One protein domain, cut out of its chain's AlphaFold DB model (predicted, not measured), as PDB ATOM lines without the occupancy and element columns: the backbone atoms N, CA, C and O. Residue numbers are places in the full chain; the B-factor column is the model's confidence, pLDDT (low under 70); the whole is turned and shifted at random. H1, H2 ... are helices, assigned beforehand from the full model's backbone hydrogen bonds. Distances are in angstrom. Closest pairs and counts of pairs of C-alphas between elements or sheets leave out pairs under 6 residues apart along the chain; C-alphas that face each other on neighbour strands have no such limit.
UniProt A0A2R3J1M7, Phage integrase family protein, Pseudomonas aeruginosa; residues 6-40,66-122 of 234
ATOM      1  N   ASP A   6     288.496 194.670 166.990       73.56
ATOM      2  CA  ASP A   6     287.390 193.770 166.647       73.56
ATOM      3  C   ASP A   6     286.610 193.259 167.870       73.56
ATOM      4  O   ASP A   6     285.381 193.189 167.855       73.56
ATOM      5  N   LEU A   7     287.301 192.926 168.967       79.12
ATOM      6  CA  LEU A   7     286.661 192.486 170.210       79.12
ATOM      7  C   LEU A   7     285.919 193.641 170.880       79.12
ATOM      8  O   LEU A   7     284.866 193.431 171.483       79.12
ATOM      9  N   TYR A   8     286.464 194.857 170.799       76.81
ATOM     10  CA  TYR A   8     285.791 196.039 171.323       76.81
ATOM     11  C   TYR A   8     284.517 196.341 170.540       76.81
ATOM     12  O   TYR A   8     283.469 196.516 171.160       76.81
ATOM     13  N   ALA A   9     284.595 196.332 169.207       82.69
ATOM     14  CA  ALA A   9     283.446 196.532 168.332       82.69
ATOM     15  C   ALA A   9     282.367 195.464 168.562       82.69
ATOM     16  O   ALA A   9     281.207 195.801 168.769       82.69
ATOM     17  N   ALA A  10     282.743 194.185 168.646       85.44
ATOM     18  CA  ALA A  10     281.795 193.100 168.899       85.44
ATOM     19  C   ALA A  10     281.067 193.242 170.251       85.44
ATOM     20  O   ALA A  10     279.854 193.042 170.331       85.44
ATOM     21  N   VAL A  11     281.781 193.636 171.315       86.75
ATOM     22  CA  VAL A  11     281.147 193.927 172.613       86.75
ATOM     23  C   VAL A  11     280.282 195.179 172.538       86.75
ATOM     24  O   VAL A  11     279.218 195.207 173.154       86.75
ATOM     25  N   TYR A  12     280.725 196.206 171.813       87.94
ATOM     26  CA  TYR A  12     279.967 197.437 171.637       87.94
ATOM     27  C   TYR A  12     278.634 197.159 170.948       87.94
ATOM     28  O   TYR A  12     277.601 197.577 171.455       87.94
ATOM     29  N   GLU A  13     278.617 196.382 169.866       90.75
ATOM     30  CA  GLU A  13     277.381 196.029 169.163       90.75
ATOM     31  C   GLU A  13     276.386 195.292 170.069       90.75
ATOM     32  O   GLU A  13     275.200 195.627 170.089       90.75
ATOM     33  N   ALA A  14     276.880 194.372 170.902       90.19
ATOM     34  CA  ALA A  14     276.076 193.619 171.862       90.19
ATOM     35  C   ALA A  14     275.718 194.392 173.154       90.19
ATOM     36  O   ALA A  14     274.993 193.869 174.007       90.19
ATOM     37  N   ALA A  15     276.235 195.608 173.347       90.00
ATOM     38  CA  ALA A  15     276.048 196.380 174.571       90.00
ATOM     39  C   ALA A  15     274.679 197.076 174.640       90.00
ATOM     40  O   ALA A  15     274.160 197.597 173.649       90.00
ATOM     41  N   ASP A  16     274.126 197.172 175.855       91.00
ATOM     42  CA  ASP A  16     272.981 198.040 176.129       91.00
ATOM     43  C   ASP A  16     273.374 199.518 176.030       91.00
ATOM     44  O   ASP A  16     274.541 199.885 176.191       91.00
ATOM     45  N   GLN A  17     272.392 200.393 175.802       91.06
ATOM     46  CA  GLN A  17     272.660 201.807 175.545       91.06
ATOM     47  C   GLN A  17     273.431 202.486 176.689       91.06
ATOM     48  O   GLN A  17     274.336 203.281 176.436       91.06
ATOM     49  N   GLY A  18     273.125 202.151 177.947       90.25
ATOM     50  CA  GLY A  18     273.856 202.690 179.094       90.25
ATOM     51  C   GLY A  18     275.324 202.246 179.130       90.25
ATOM     52  O   GLY A  18     276.192 203.016 179.543       90.25
ATOM     53  N   LEU A  19     275.620 201.020 178.684       90.56
ATOM     54  CA  LEU A  19     276.992 200.528 178.557       90.56
ATOM     55  C   LEU A  19     277.717 201.192 177.378       90.56
ATOM     56  O   LEU A  19     278.861 201.608 177.561       90.56
ATOM     57  N   LYS A  20     277.052 201.365 176.226       91.19
ATOM     58  CA  LYS A  20     277.587 202.105 175.067       91.19
ATOM     59  C   LYS A  20     278.010 203.518 175.456       91.19
ATOM     60  O   LYS A  20     279.146 203.903 175.218       91.19
ATOM     61  N   ASP A  21     277.163 204.249 176.178       91.62
ATOM     62  CA  ASP A  21     277.507 205.603 176.629       91.62
ATOM     63  C   ASP A  21     278.689 205.626 177.603       91.62
ATOM     64  O   ASP A  21     279.519 206.531 177.558       91.62
ATOM     65  N   ALA A  22     278.789 204.636 178.494       90.88
ATOM     66  CA  ALA A  22     279.925 204.531 179.404       90.88
ATOM     67  C   ALA A  22     281.235 204.235 178.654       90.88
ATOM     68  O   ALA A  22     282.294 204.733 179.055       90.88
ATOM     69  N   MET A  23     281.159 203.433 177.587       88.69
ATOM     70  CA  MET A  23     282.266 203.118 176.684       88.69
ATOM     71  C   MET A  23     282.679 204.355 175.874       88.69
ATOM     72  O   MET A  23     283.854 204.724 175.929       88.69
ATOM     73  N   ASP A  24     281.725 205.052 175.252       89.31
ATOM     74  CA  ASP A  24     281.945 206.281 174.478       89.31
ATOM     75  C   ASP A  24     282.547 207.394 175.353       89.31
ATOM     76  O   ASP A  24     283.562 207.997 175.006       89.31
ATOM     77  N   LEU A  25     281.989 207.627 176.551       89.25
ATOM     78  CA  LEU A  25     282.523 208.618 177.493       89.25
ATOM     79  C   LEU A  25     283.954 208.278 177.906       89.25
ATOM     80  O   LEU A  25     284.796 209.168 178.017       89.25
ATOM     81  N   SER A  26     284.250 207.000 178.148       88.00
ATOM     82  CA  SER A  26     285.599 206.563 178.527       88.00
ATOM     83  C   SER A  26     286.593 206.782 177.394       88.00
ATOM     84  O   SER A  26     287.726 207.183 177.667       88.00
ATOM     85  N   TYR A  27     286.155 206.551 176.157       85.88
ATOM     86  CA  TYR A  27     286.945 206.749 174.953       85.88
ATOM     87  C   TYR A  27     287.255 208.234 174.728       85.88
ATOM     88  O   TYR A  27     288.424 208.622 174.735       85.88
ATOM     89  N   LEU A  28     286.224 209.081 174.657       86.00
ATOM     90  CA  LEU A  28     286.362 210.508 174.336       86.00
ATOM     91  C   LEU A  28     287.085 211.312 175.425       86.00
ATOM     92  O   LEU A  28     287.816 212.251 175.131       86.00
ATOM     93  N   THR A  29     286.919 210.946 176.699       83.25
ATOM     94  CA  THR A  29     287.562 211.665 177.818       83.25
ATOM     95  C   THR A  29     288.924 211.089 178.214       83.25
ATOM     96  O   THR A  29     289.587 211.610 179.122       83.25
ATOM     97  N   ALA A  30     289.329 209.974 177.591       83.00
ATOM     98  CA  ALA A  30     290.501 209.178 177.954       83.00
ATOM     99  C   ALA A  30     290.574 208.828 179.460       83.00
ATOM    100  O   ALA A  30     291.660 208.674 180.038       83.00
ATOM    101  N   GLN A  31     289.419 208.723 180.126       80.94
ATOM    102  CA  GLN A  31     289.322 208.367 181.542       80.94
ATOM    103  C   GLN A  31     289.101 206.872 181.737       80.94
ATOM    104  O   GLN A  31     288.723 206.140 180.827       80.94
ATOM    105  N   ARG A  32     289.325 206.398 182.968       81.69
ATOM    106  CA  ARG A  32     288.956 205.028 183.341       81.69
ATOM    107  C   ARG A  32     287.438 204.917 183.371       81.69
ATOM    108  O   ARG A  32     286.780 205.807 183.898       81.69
ATOM    109  N   VAL A  33     286.907 203.767 182.975       78.50
ATOM    110  CA  VAL A  33     285.460 203.488 183.020       78.50
ATOM    111  C   VAL A  33     284.859 203.686 184.425       78.50
ATOM    112  O   VAL A  33     283.736 204.141 184.583       78.50
ATOM    113  N   ALA A  34     285.612 203.413 185.496       79.62
ATOM    114  CA  ALA A  34     285.133 203.682 186.858       79.62
ATOM    115  C   ALA A  34     285.060 205.185 187.201       79.62
ATOM    116  O   ALA A  34     284.288 205.577 188.076       79.62
ATOM    117  N   ASP A  35     285.883 206.012 186.550       82.75
ATOM    118  CA  ASP A  35     285.869 207.465 186.708       82.75
ATOM    119  C   ASP A  35     284.726 208.089 185.868       82.75
ATOM    120  O   ASP A  35     284.139 209.072 186.311       82.75
ATOM    121  N   THR A  36     284.321 207.485 184.736       86.19
ATOM    122  CA  THR A  36     283.180 207.968 183.920       86.19
ATOM    123  C   THR A  36     281.835 207.828 184.624       86.19
ATOM    124  O   THR A  36     280.999 208.721 184.539       86.19
ATOM    125  N   LEU A  37     281.653 206.776 185.427       86.88
ATOM    126  CA  LEU A  37     280.454 206.590 186.257       86.88
ATOM    127  C   LEU A  37     280.255 207.687 187.315       86.88
ATOM    128  O   LEU A  37     279.180 207.796 187.903       86.88
ATOM    129  N   LYS A  38     281.297 208.465 187.616       86.56
ATOM    130  CA  LYS A  38     281.231 209.562 188.587       86.56
ATOM    131  C   LYS A  38     280.952 210.911 187.941       86.56
ATOM    132  O   LYS A  38     280.721 211.852 188.689       86.56
ATOM    133  N   MET A  39     280.981 210.992 186.611       88.56
ATOM    134  CA  MET A  39     280.733 212.234 185.892       88.56
ATOM    135  C   MET A  39     279.269 212.639 186.042       88.56
ATOM    136  O   MET A  39     278.348 211.833 185.853       88.56
ATOM    137  N   ASP A  40     279.077 213.898 186.403       88.81
ATOM    138  CA  ASP A  40     277.784 214.487 186.699       88.81
ATOM    139  C   ASP A  40     277.548 215.688 185.778       88.81
ATOM    140  O   ASP A  40     278.479 216.399 185.407       88.81
ATOM    141  N   GLY A  66     282.811 219.088 169.784       92.31
ATOM    142  CA  GLY A  66     282.748 218.021 168.780       92.31
ATOM    143  C   GLY A  66     281.917 216.813 169.222       92.31
ATOM    144  O   GLY A  66     280.778 216.951 169.669       92.31
ATOM    145  N   GLU A  67     282.506 215.622 169.118       87.50
ATOM    146  CA  GLU A  67     281.856 214.343 169.435       87.50
ATOM    147  C   GLU A  67     281.436 214.223 170.905       87.50
ATOM    148  O   GLU A  67     280.381 213.661 171.201       87.50
ATOM    149  N   LEU A  68     282.208 214.797 171.837       87.94
ATOM    150  CA  LEU A  68     281.874 214.751 173.263       87.94
ATOM    151  C   LEU A  68     280.594 215.534 173.558       87.94
ATOM    152  O   LEU A  68     279.765 215.090 174.352       87.94
ATOM    153  N   LYS A  69     280.409 216.675 172.886       90.69
ATOM    154  CA  LYS A  69     279.180 217.459 172.999       90.69
ATOM    155  C   LYS A  69     277.981 216.679 172.462       90.69
ATOM    156  O   LYS A  69     276.978 216.570 173.158       90.69
ATOM    157  N   LEU A  70     278.104 216.088 171.272       92.12
ATOM    158  CA  LEU A  70     277.033 215.291 170.662       92.12
ATOM    159  C   LEU A  70     276.632 214.099 171.539       92.12
ATOM    160  O   LEU A  70     275.443 213.818 171.701       92.12
ATOM    161  N   LEU A  71     277.612 213.423 172.144       91.56
ATOM    162  CA  LEU A  71     277.369 212.331 173.081       91.56
ATOM    163  C   LEU A  71     276.594 212.803 174.314       91.56
ATOM    164  O   LEU A  71     275.612 212.169 174.704       91.56
ATOM    165  N   ILE A  72     277.022 213.907 174.929       91.00
ATOM    166  CA  ILE A  72     276.347 214.464 176.103       91.00
ATOM    167  C   ILE A  72     274.925 214.890 175.732       91.00
ATOM    168  O   ILE A  72     273.987 214.484 176.413       91.00
ATOM    169  N   ASP A  73     274.737 215.600 174.622       92.06
ATOM    170  CA  ASP A  73     273.417 216.026 174.147       92.06
ATOM    171  C   ASP A  73     272.486 214.819 173.911       92.06
ATOM    172  O   ASP A  73     271.336 214.828 174.354       92.06
ATOM    173  N   ARG A  74     272.992 213.731 173.308       92.94
ATOM    174  CA  ARG A  74     272.259 212.462 173.125       92.94
ATOM    175  C   ARG A  74     271.817 211.859 174.459       92.94
ATOM    176  O   ARG A  74     270.669 211.431 174.601       92.94
ATOM    177  N   ILE A  75     272.720 211.814 175.438       91.31
ATOM    178  CA  ILE A  75     272.439 211.295 176.783       91.31
ATOM    179  C   ILE A  75     271.371 212.157 177.469       91.31
ATOM    180  O   ILE A  75     270.401 211.618 178.006       91.31
ATOM    181  N   MET A  76     271.508 213.483 177.415       89.69
ATOM    182  CA  MET A  76     270.568 214.440 178.011       89.69
ATOM    183  C   MET A  76     269.172 214.339 177.388       89.69
ATOM    184  O   MET A  76     268.165 214.276 178.103       89.69
ATOM    185  N   ALA A  77     269.102 214.243 176.058       90.94
ATOM    186  CA  ALA A  77     267.851 214.060 175.333       90.94
ATOM    187  C   ALA A  77     267.151 212.764 175.764       90.94
ATOM    188  O   ALA A  77     265.981 212.787 176.146       90.94
ATOM    189  N   ARG A  78     267.880 211.642 175.817       88.88
ATOM    190  CA  ARG A  78     267.310 210.356 176.246       88.88
ATOM    191  C   ARG A  78     266.822 210.394 177.691       88.88
ATOM    192  O   ARG A  78     265.745 209.889 177.996       88.88
ATOM    193  N   LYS A  79     267.573 211.043 178.581       87.06
ATOM    194  CA  LYS A  79     267.187 211.201 179.990       87.06
ATOM    195  C   LYS A  79     265.905 211.997 180.166       87.06
ATOM    196  O   LYS A  79     265.177 211.754 181.128       87.06
ATOM    197  N   THR A  80     265.584 212.878 179.223       86.06
ATOM    198  CA  THR A  80     264.301 213.585 179.203       86.06
ATOM    199  C   THR A  80     263.108 212.620 179.078       86.06
ATOM    200  O   THR A  80     262.028 212.904 179.583       86.06
ATOM    201  N   GLY A  81     263.297 211.420 178.536       84.38
ATOM    202  CA  GLY A  81     262.249 210.396 178.489       84.38
ATOM    203  C   GLY A  81     262.006 209.646 179.806       84.38
ATOM    204  O   GLY A  81     260.976 208.994 179.948       84.38
ATOM    205  N   TYR A  82     262.920 209.713 180.781       86.31
ATOM    206  CA  TYR A  82     262.836 208.877 181.983       86.31
ATOM    207  C   TYR A  82     262.057 209.523 183.127       86.31
ATOM    208  O   TYR A  82     262.158 210.723 183.387       86.31
ATOM    209  N   ARG A  83     261.339 208.673 183.876       82.44
ATOM    210  CA  ARG A  83     260.596 209.057 185.087       82.44
ATOM    211  C   ARG A  83     261.524 209.515 186.215       82.44
ATOM    212  O   ARG A  83     261.163 210.399 186.984       82.44
ATOM    213  N   VAL A  84     262.710 208.913 186.323       83.00
ATOM    214  CA  VAL A  84     263.734 209.281 187.309       83.00
ATOM    215  C   VAL A  84     264.845 210.058 186.610       83.00
ATOM    216  O   VAL A  84     265.522 209.537 185.726       83.00
ATOM    217  N   ARG A  85     265.060 211.307 187.031       80.88
ATOM    218  CA  ARG A  85     266.116 212.185 186.510       80.88
ATOM    219  C   ARG A  85     267.311 212.181 187.458       80.88
ATOM    220  O   ARG A  85     267.350 212.936 188.426       80.88
ATOM    221  N   SER A  86     268.286 211.311 187.203       85.06
ATOM    222  CA  SER A  86     269.585 211.394 187.880       85.06
ATOM    223  C   SER A  86     270.429 212.519 187.285       85.06
ATOM    224  O   SER A  86     270.343 212.770 186.091       85.06
ATOM    225  N   THR A  87     271.308 213.132 188.074       87.94
ATOM    226  CA  THR A  87     272.314 214.089 187.582       87.94
ATOM    227  C   THR A  87     273.546 213.399 186.982       87.94
ATOM    228  O   THR A  87     274.383 214.042 186.363       87.94
ATOM    229  N   ARG A  88     273.689 212.076 187.141       91.00
ATOM    230  CA  ARG A  88     274.811 211.323 186.558       91.00
ATOM    231  C   ARG A  88     274.672 211.186 185.050       91.00
ATOM    232  O   ARG A  88     273.577 210.899 184.577       91.00
ATOM    233  N   LEU A  89     275.775 211.300 184.311       88.94
ATOM    234  CA  LEU A  89     275.750 211.140 182.852       88.94
ATOM    235  C   LEU A  89     275.430 209.693 182.444       88.94
ATOM    236  O   LEU A  89     274.563 209.461 181.608       88.94
ATOM    237  N   VAL A  90     276.057 208.704 183.087       89.50
ATOM    238  CA  VAL A  90     275.777 207.287 182.807       89.50
ATOM    239  C   VAL A  90     274.577 206.808 183.625       89.50
ATOM    240  O   VAL A  90     274.657 206.636 184.848       89.50
ATOM    241  N   VAL A  91     273.471 206.549 182.930       90.75
ATOM    242  CA  VAL A  91     272.219 206.047 183.509       90.75
ATOM    243  C   VAL A  91     271.807 204.717 182.892       90.75
ATOM    244  O   VAL A  91     272.195 204.389 181.771       90.75
ATOM    245  N   ILE A  92     271.012 203.961 183.641       90.06
ATOM    246  CA  ILE A  92     270.318 202.771 183.144       90.06
ATOM    247  C   ILE A  92     268.967 203.142 182.520       90.06
ATOM    248  O   ILE A  92     268.557 204.302 182.572       90.06
ATOM    249  N   ASP A  93     268.273 202.151 181.964       86.56
ATOM    250  CA  ASP A  93     266.989 202.325 181.267       86.56
ATOM    251  C   ASP A  93     265.890 202.916 182.170       86.56
ATOM    252  O   ASP A  93     265.041 203.666 181.708       86.56
ATOM    253  N   ASP A  94     265.967 202.681 183.485       84.31
ATOM    254  CA  ASP A  94     265.048 203.272 184.470       84.31
ATOM    255  C   ASP A  94     265.396 204.728 184.851       84.31
ATOM    256  O   ASP A  94     264.761 205.322 185.726       84.31
ATOM    257  N   GLY A  95     266.451 205.304 184.265       84.38
ATOM    258  CA  GLY A  95     266.970 206.643 184.578       84.38
ATOM    259  C   GLY A  95     267.813 206.730 185.857       84.38
ATOM    260  O   GLY A  95     268.352 207.791 186.189       84.38
ATOM    261  N   GLN A  96     267.976 205.616 186.576       89.31
ATOM    262  CA  GLN A  96     268.846 205.539 187.748       89.31
ATOM    263  C   GLN A  96     270.337 205.580 187.363       89.31
ATOM    264  O   GLN A  96     270.721 205.123 186.282       89.31
ATOM    265  N   PRO A  97     271.211 206.094 188.245       90.75
ATOM    266  CA  PRO A  97     272.648 206.095 188.004       90.75
ATOM    267  C   PRO A  97     273.216 204.673 187.956       90.75
ATOM    268  O   PRO A  97     272.930 203.848 188.825       90.75
ATOM    269  N   MET A  98     274.092 204.401 186.989       90.56
ATOM    270  CA  MET A  98     274.738 203.093 186.889       90.56
ATOM    271  C   MET A  98     275.835 202.924 187.953       90.56
ATOM    272  O   MET A  98     276.717 203.769 188.108       90.56
ATOM    273  N   THR A  99     275.815 201.801 188.678       89.69
ATOM    274  CA  THR A  99     276.897 201.435 189.607       89.69
ATOM    275  C   THR A  99     278.005 200.646 188.906       89.69
ATOM    276  O   THR A  99     277.813 200.063 187.841       89.69
ATOM    277  N   TYR A 100     279.176 200.551 189.535       86.88
ATOM    278  CA  TYR A 100     280.287 199.771 188.986       86.88
ATOM    279  C   TYR A 100     279.962 198.275 188.830       86.88
ATOM    280  O   TYR A 100     280.315 197.664 187.823       86.88
ATOM    281  N   HIS A 101     279.254 197.682 189.799       87.38
ATOM    282  CA  HIS A 101     278.820 196.283 189.720       87.38
ATOM    283  C   HIS A 101     277.871 196.052 188.539       87.38
ATOM    284  O   HIS A 101     278.005 195.066 187.819       87.38
ATOM    285  N   MET A 102     276.964 197.002 188.308       89.38
ATOM    286  CA  MET A 102     276.025 196.986 187.189       89.38
ATOM    287  C   MET A 102     276.723 197.121 185.838       89.38
ATOM    288  O   MET A 102     276.370 196.394 184.911       89.38
ATOM    289  N   LEU A 103     277.709 198.013 185.733       89.06
ATOM    290  CA  LEU A 103     278.524 198.172 184.530       89.06
ATOM    291  C   LEU A 103     279.291 196.886 184.214       89.06
ATOM    292  O   LEU A 103     279.272 196.408 183.086       89.06
ATOM    293  N   ARG A 104     279.917 196.279 185.227       86.94
ATOM    294  CA  ARG A 104     280.649 195.023 185.051       86.94
ATOM    295  C   ARG A 104     279.734 193.882 184.608       86.94
ATOM    296  O   ARG A 104     280.084 193.166 183.680       86.94
ATOM    297  N   GLY A 105     278.571 193.735 185.241       87.06
ATOM    298  CA  GLY A 105     277.594 192.714 184.858       87.06
ATOM    299  C   GLY A 105     277.039 192.926 183.447       87.06
ATOM    300  O   GLY A 105     276.852 191.965 182.713       87.06
ATOM    301  N   ARG A 106     276.814 194.179 183.033       90.50
ATOM    302  CA  ARG A 106     276.447 194.522 181.648       90.50
ATOM    303  C   ARG A 106     277.543 194.156 180.660       90.50
ATOM    304  O   ARG A 106     277.251 193.506 179.668       90.50
ATOM    305  N   PHE A 107     278.790 194.497 180.967       87.88
ATOM    306  CA  PHE A 107     279.925 194.168 180.112       87.88
ATOM    307  C   PHE A 107     280.126 192.657 179.975       87.88
ATOM    308  O   PHE A 107     280.332 192.165 178.873       87.88
ATOM    309  N   ASP A 108     280.043 191.909 181.080       86.81
ATOM    310  CA  ASP A 108     280.148 190.450 181.035       86.81
ATOM    311  C   ASP A 108     279.008 189.848 180.186       86.81
ATOM    312  O   ASP A 108     279.289 189.007 179.341       86.81
ATOM    313  N   ARG A 109     277.766 190.351 180.301       89.19
ATOM    314  CA  ARG A 109     276.645 189.937 179.433       89.19
ATOM    315  C   ARG A 109     276.868 190.275 177.957       89.19
ATOM    316  O   ARG A 109     276.615 189.426 177.113       89.19
ATOM    317  N   ALA A 110     277.342 191.482 177.645       90.00
ATOM    318  CA  ALA A 110     277.626 191.906 176.273       90.00
ATOM    319  C   ALA A 110     278.757 191.070 175.653       90.00
ATOM    320  O   ALA A 110     278.662 190.633 174.511       90.00
ATOM    321  N   ARG A 111     279.797 190.758 176.437       88.94
ATOM    322  CA  ARG A 111     280.862 189.834 176.037       88.94
ATOM    323  C   ARG A 111     280.326 188.433 175.751       88.94
ATOM    324  O   ARG A 111     280.693 187.845 174.737       88.94
ATOM    325  N   ASP A 112     279.503 187.899 176.649       88.19
ATOM    326  CA  ASP A 112     278.946 186.555 176.506       88.19
ATOM    327  C   ASP A 112     278.018 186.480 175.280       88.19
ATOM    328  O   ASP A 112     278.083 185.514 174.526       88.19
ATOM    329  N   ALA A 113     277.237 187.535 175.016       89.44
ATOM    330  CA  ALA A 113     276.423 187.670 173.807       89.44
ATOM    331  C   ALA A 113     277.266 187.782 172.522       89.44
ATOM    332  O   ALA A 113     276.882 187.237 171.492       89.44
ATOM    333  N   ALA A 114     278.436 188.424 172.591       87.62
ATOM    334  CA  ALA A 114     279.407 188.476 171.498       87.62
ATOM    335  C   ALA A 114     280.208 187.167 171.320       87.62
ATOM    336  O   ALA A 114     281.056 187.081 170.435       87.62
ATOM    337  N   GLY A 115     279.987 186.150 172.165       86.62
ATOM    338  CA  GLY A 115     280.678 184.860 172.084       86.62
ATOM    339  C   GLY A 115     282.163 184.908 172.460       86.62
ATOM    340  O   GLY A 115     282.909 183.980 172.146       86.62
ATOM    341  N   ILE A 116     282.620 185.969 173.131       81.62
ATOM    342  CA  ILE A 116     284.042 186.158 173.427       81.62
ATOM    343  C   ILE A 116     284.393 185.486 174.762       81.62
ATOM    344  O   ILE A 116     283.833 185.840 175.807       81.62
ATOM    345  N   PRO A 117     285.366 184.556 174.802       78.50
ATOM    346  CA  PRO A 117     285.764 183.942 176.054       78.50
ATOM    347  C   PRO A 117     286.433 184.974 176.963       78.50
ATOM    348  O   PRO A 117     287.219 185.823 176.543       78.50
ATOM    349  N   LYS A 118     286.182 184.865 178.267       74.12
ATOM    350  CA  LYS A 118     286.749 185.773 179.274       74.12
ATOM    351  C   LYS A 118     288.286 185.819 179.264       74.12
ATOM    352  O   LYS A 118     288.863 186.823 179.678       74.12
ATOM    353  N   SER A 119     288.937 184.747 178.812       72.12
ATOM    354  CA  SER A 119     290.388 184.662 178.640       72.12
ATOM    355  C   SER A 119     290.922 185.589 177.544       72.12
ATOM    356  O   SER A 119     292.035 186.075 177.698       72.12
ATOM    357  N   ALA A 120     290.136 185.907 176.507       68.75
ATOM    358  CA  ALA A 120     290.554 186.814 175.432       68.75
ATOM    359  C   ALA A 120     290.832 188.235 175.952       68.75
ATOM    360  O   ALA A 120     291.778 188.886 175.537       68.75
ATOM    361  N   PHE A 121     290.087 188.682 176.967       62.84
ATOM    362  CA  PHE A 121     290.337 189.959 177.645       62.84
ATOM    363  C   PHE A 121     291.399 189.870 178.760       62.84
ATOM    364  O   PHE A 121     291.746 190.880 179.380       62.84
ATOM    365  N   GLN A 122     291.906 188.672 179.069       55.94
ATOM    366  CA  GLN A 122     292.894 188.428 180.120       55.94
ATOM    367  C   GLN A 122     294.255 188.090 179.510       55.94
ATOM    368  O   GLN A 122     294.698 186.946 179.547       55.94
TER     369      GLN A 122
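AT A GLANCE: This is residues 6 to 40 and 66 to 122 of the 234 residues of the protein "Phage integrase family protein" of Pseudomonas aeruginosa (UniProt A0A2R3J1M7). One helix, H2, lies in the middle, with the longest helix, H4, side by side with it and running the opposite way, and the short H3 on another side of it. H5 stands nearly at right angles to H2 beside residue 19, and H1 packs on the later part of H5, at the other end of the domain from H4. The long loop of residues 81 to 99 folds back from the end of H4 to the beginning of H5. The printed part has 92 residues with five named helices, H1 to H5 in chain order, and no named strand, and its class is all helix. It is compact, with a radius of gyration of the C-alphas of 13.2 A, and rounded, spanning 37 by 28 by 20 A.

HOW THE PARTS SIT: Look first at H1, residues 6 to 13, and compare it with H2, residues 17 to 28: they are close but not clearly touching, their closest C-alphas being those of Tyr 12 and Lys 20, 6.3 A apart. H2 is the hub, touching three other helices. With its residues 22 to 26 alone it touches H3, residues 33 to 36, where the closest C-alphas, those of Ser 26 and Val 33, are 5.4 A apart. It touches H4, residues 66 to 80, at a shallow tilt of 24 degrees, opposite ways; the closest C-alphas, those of Leu 28 and Leu 68, are 6.3 A apart. Go on to H5, residues 100 to 113, which only just touches H2, with 3 pairs of C-alphas within 8 A, the closest those of Leu 19 and Leu 103 at 6.6 A; their lines are about perpendicular, at 77 degrees. With residues 107 to 113 alone, H5 touches H1; the C-alphas of Val 11 and Arg 111, the closest, are 5.3 A apart, and the lines are only just about perpendicular, at 72 degrees. The helix packing is mostly crossed, with few lines at a shallow tilt, but only just: 1 of 3 pairs is shallow. H4 is apart from H1, H3 and H5. In H1, H2, H4 and H5 every O i to N i+4 pair is within hydrogen-bond range; H3 is too short for such a pair, and its 1 O i to N i+3 pair is within range.

IN THESE COORDINATES: Find C-alpha 6 at (287.390, 193.770, 166.647), where H1 begins; it runs 10.6 A to C-alpha 13. After a tight link, H2 covers 16.3 A, and after another tight link the four residues of H3 cover 5.1 A. Past the cut, find C-alpha 66 at (282.748, 218.021, 168.780); from there H4 runs 21.6 A. H5 runs 19.8 A and ends with C-alpha 113 at (276.423, 187.670, 173.807).

THE WHOLE: The two C-alphas farthest apart, those of Arg 83 and Ser 119, are 39.0 A apart. Residues 41 to 65 are not printed, and across this cut C-alphas 40 and 66 are 18.9 A apart. The link from H4 to H5, 19 residues, is long. The mean pLDDT of the printed part is 86.2, and residues 120 to 122 are under 70.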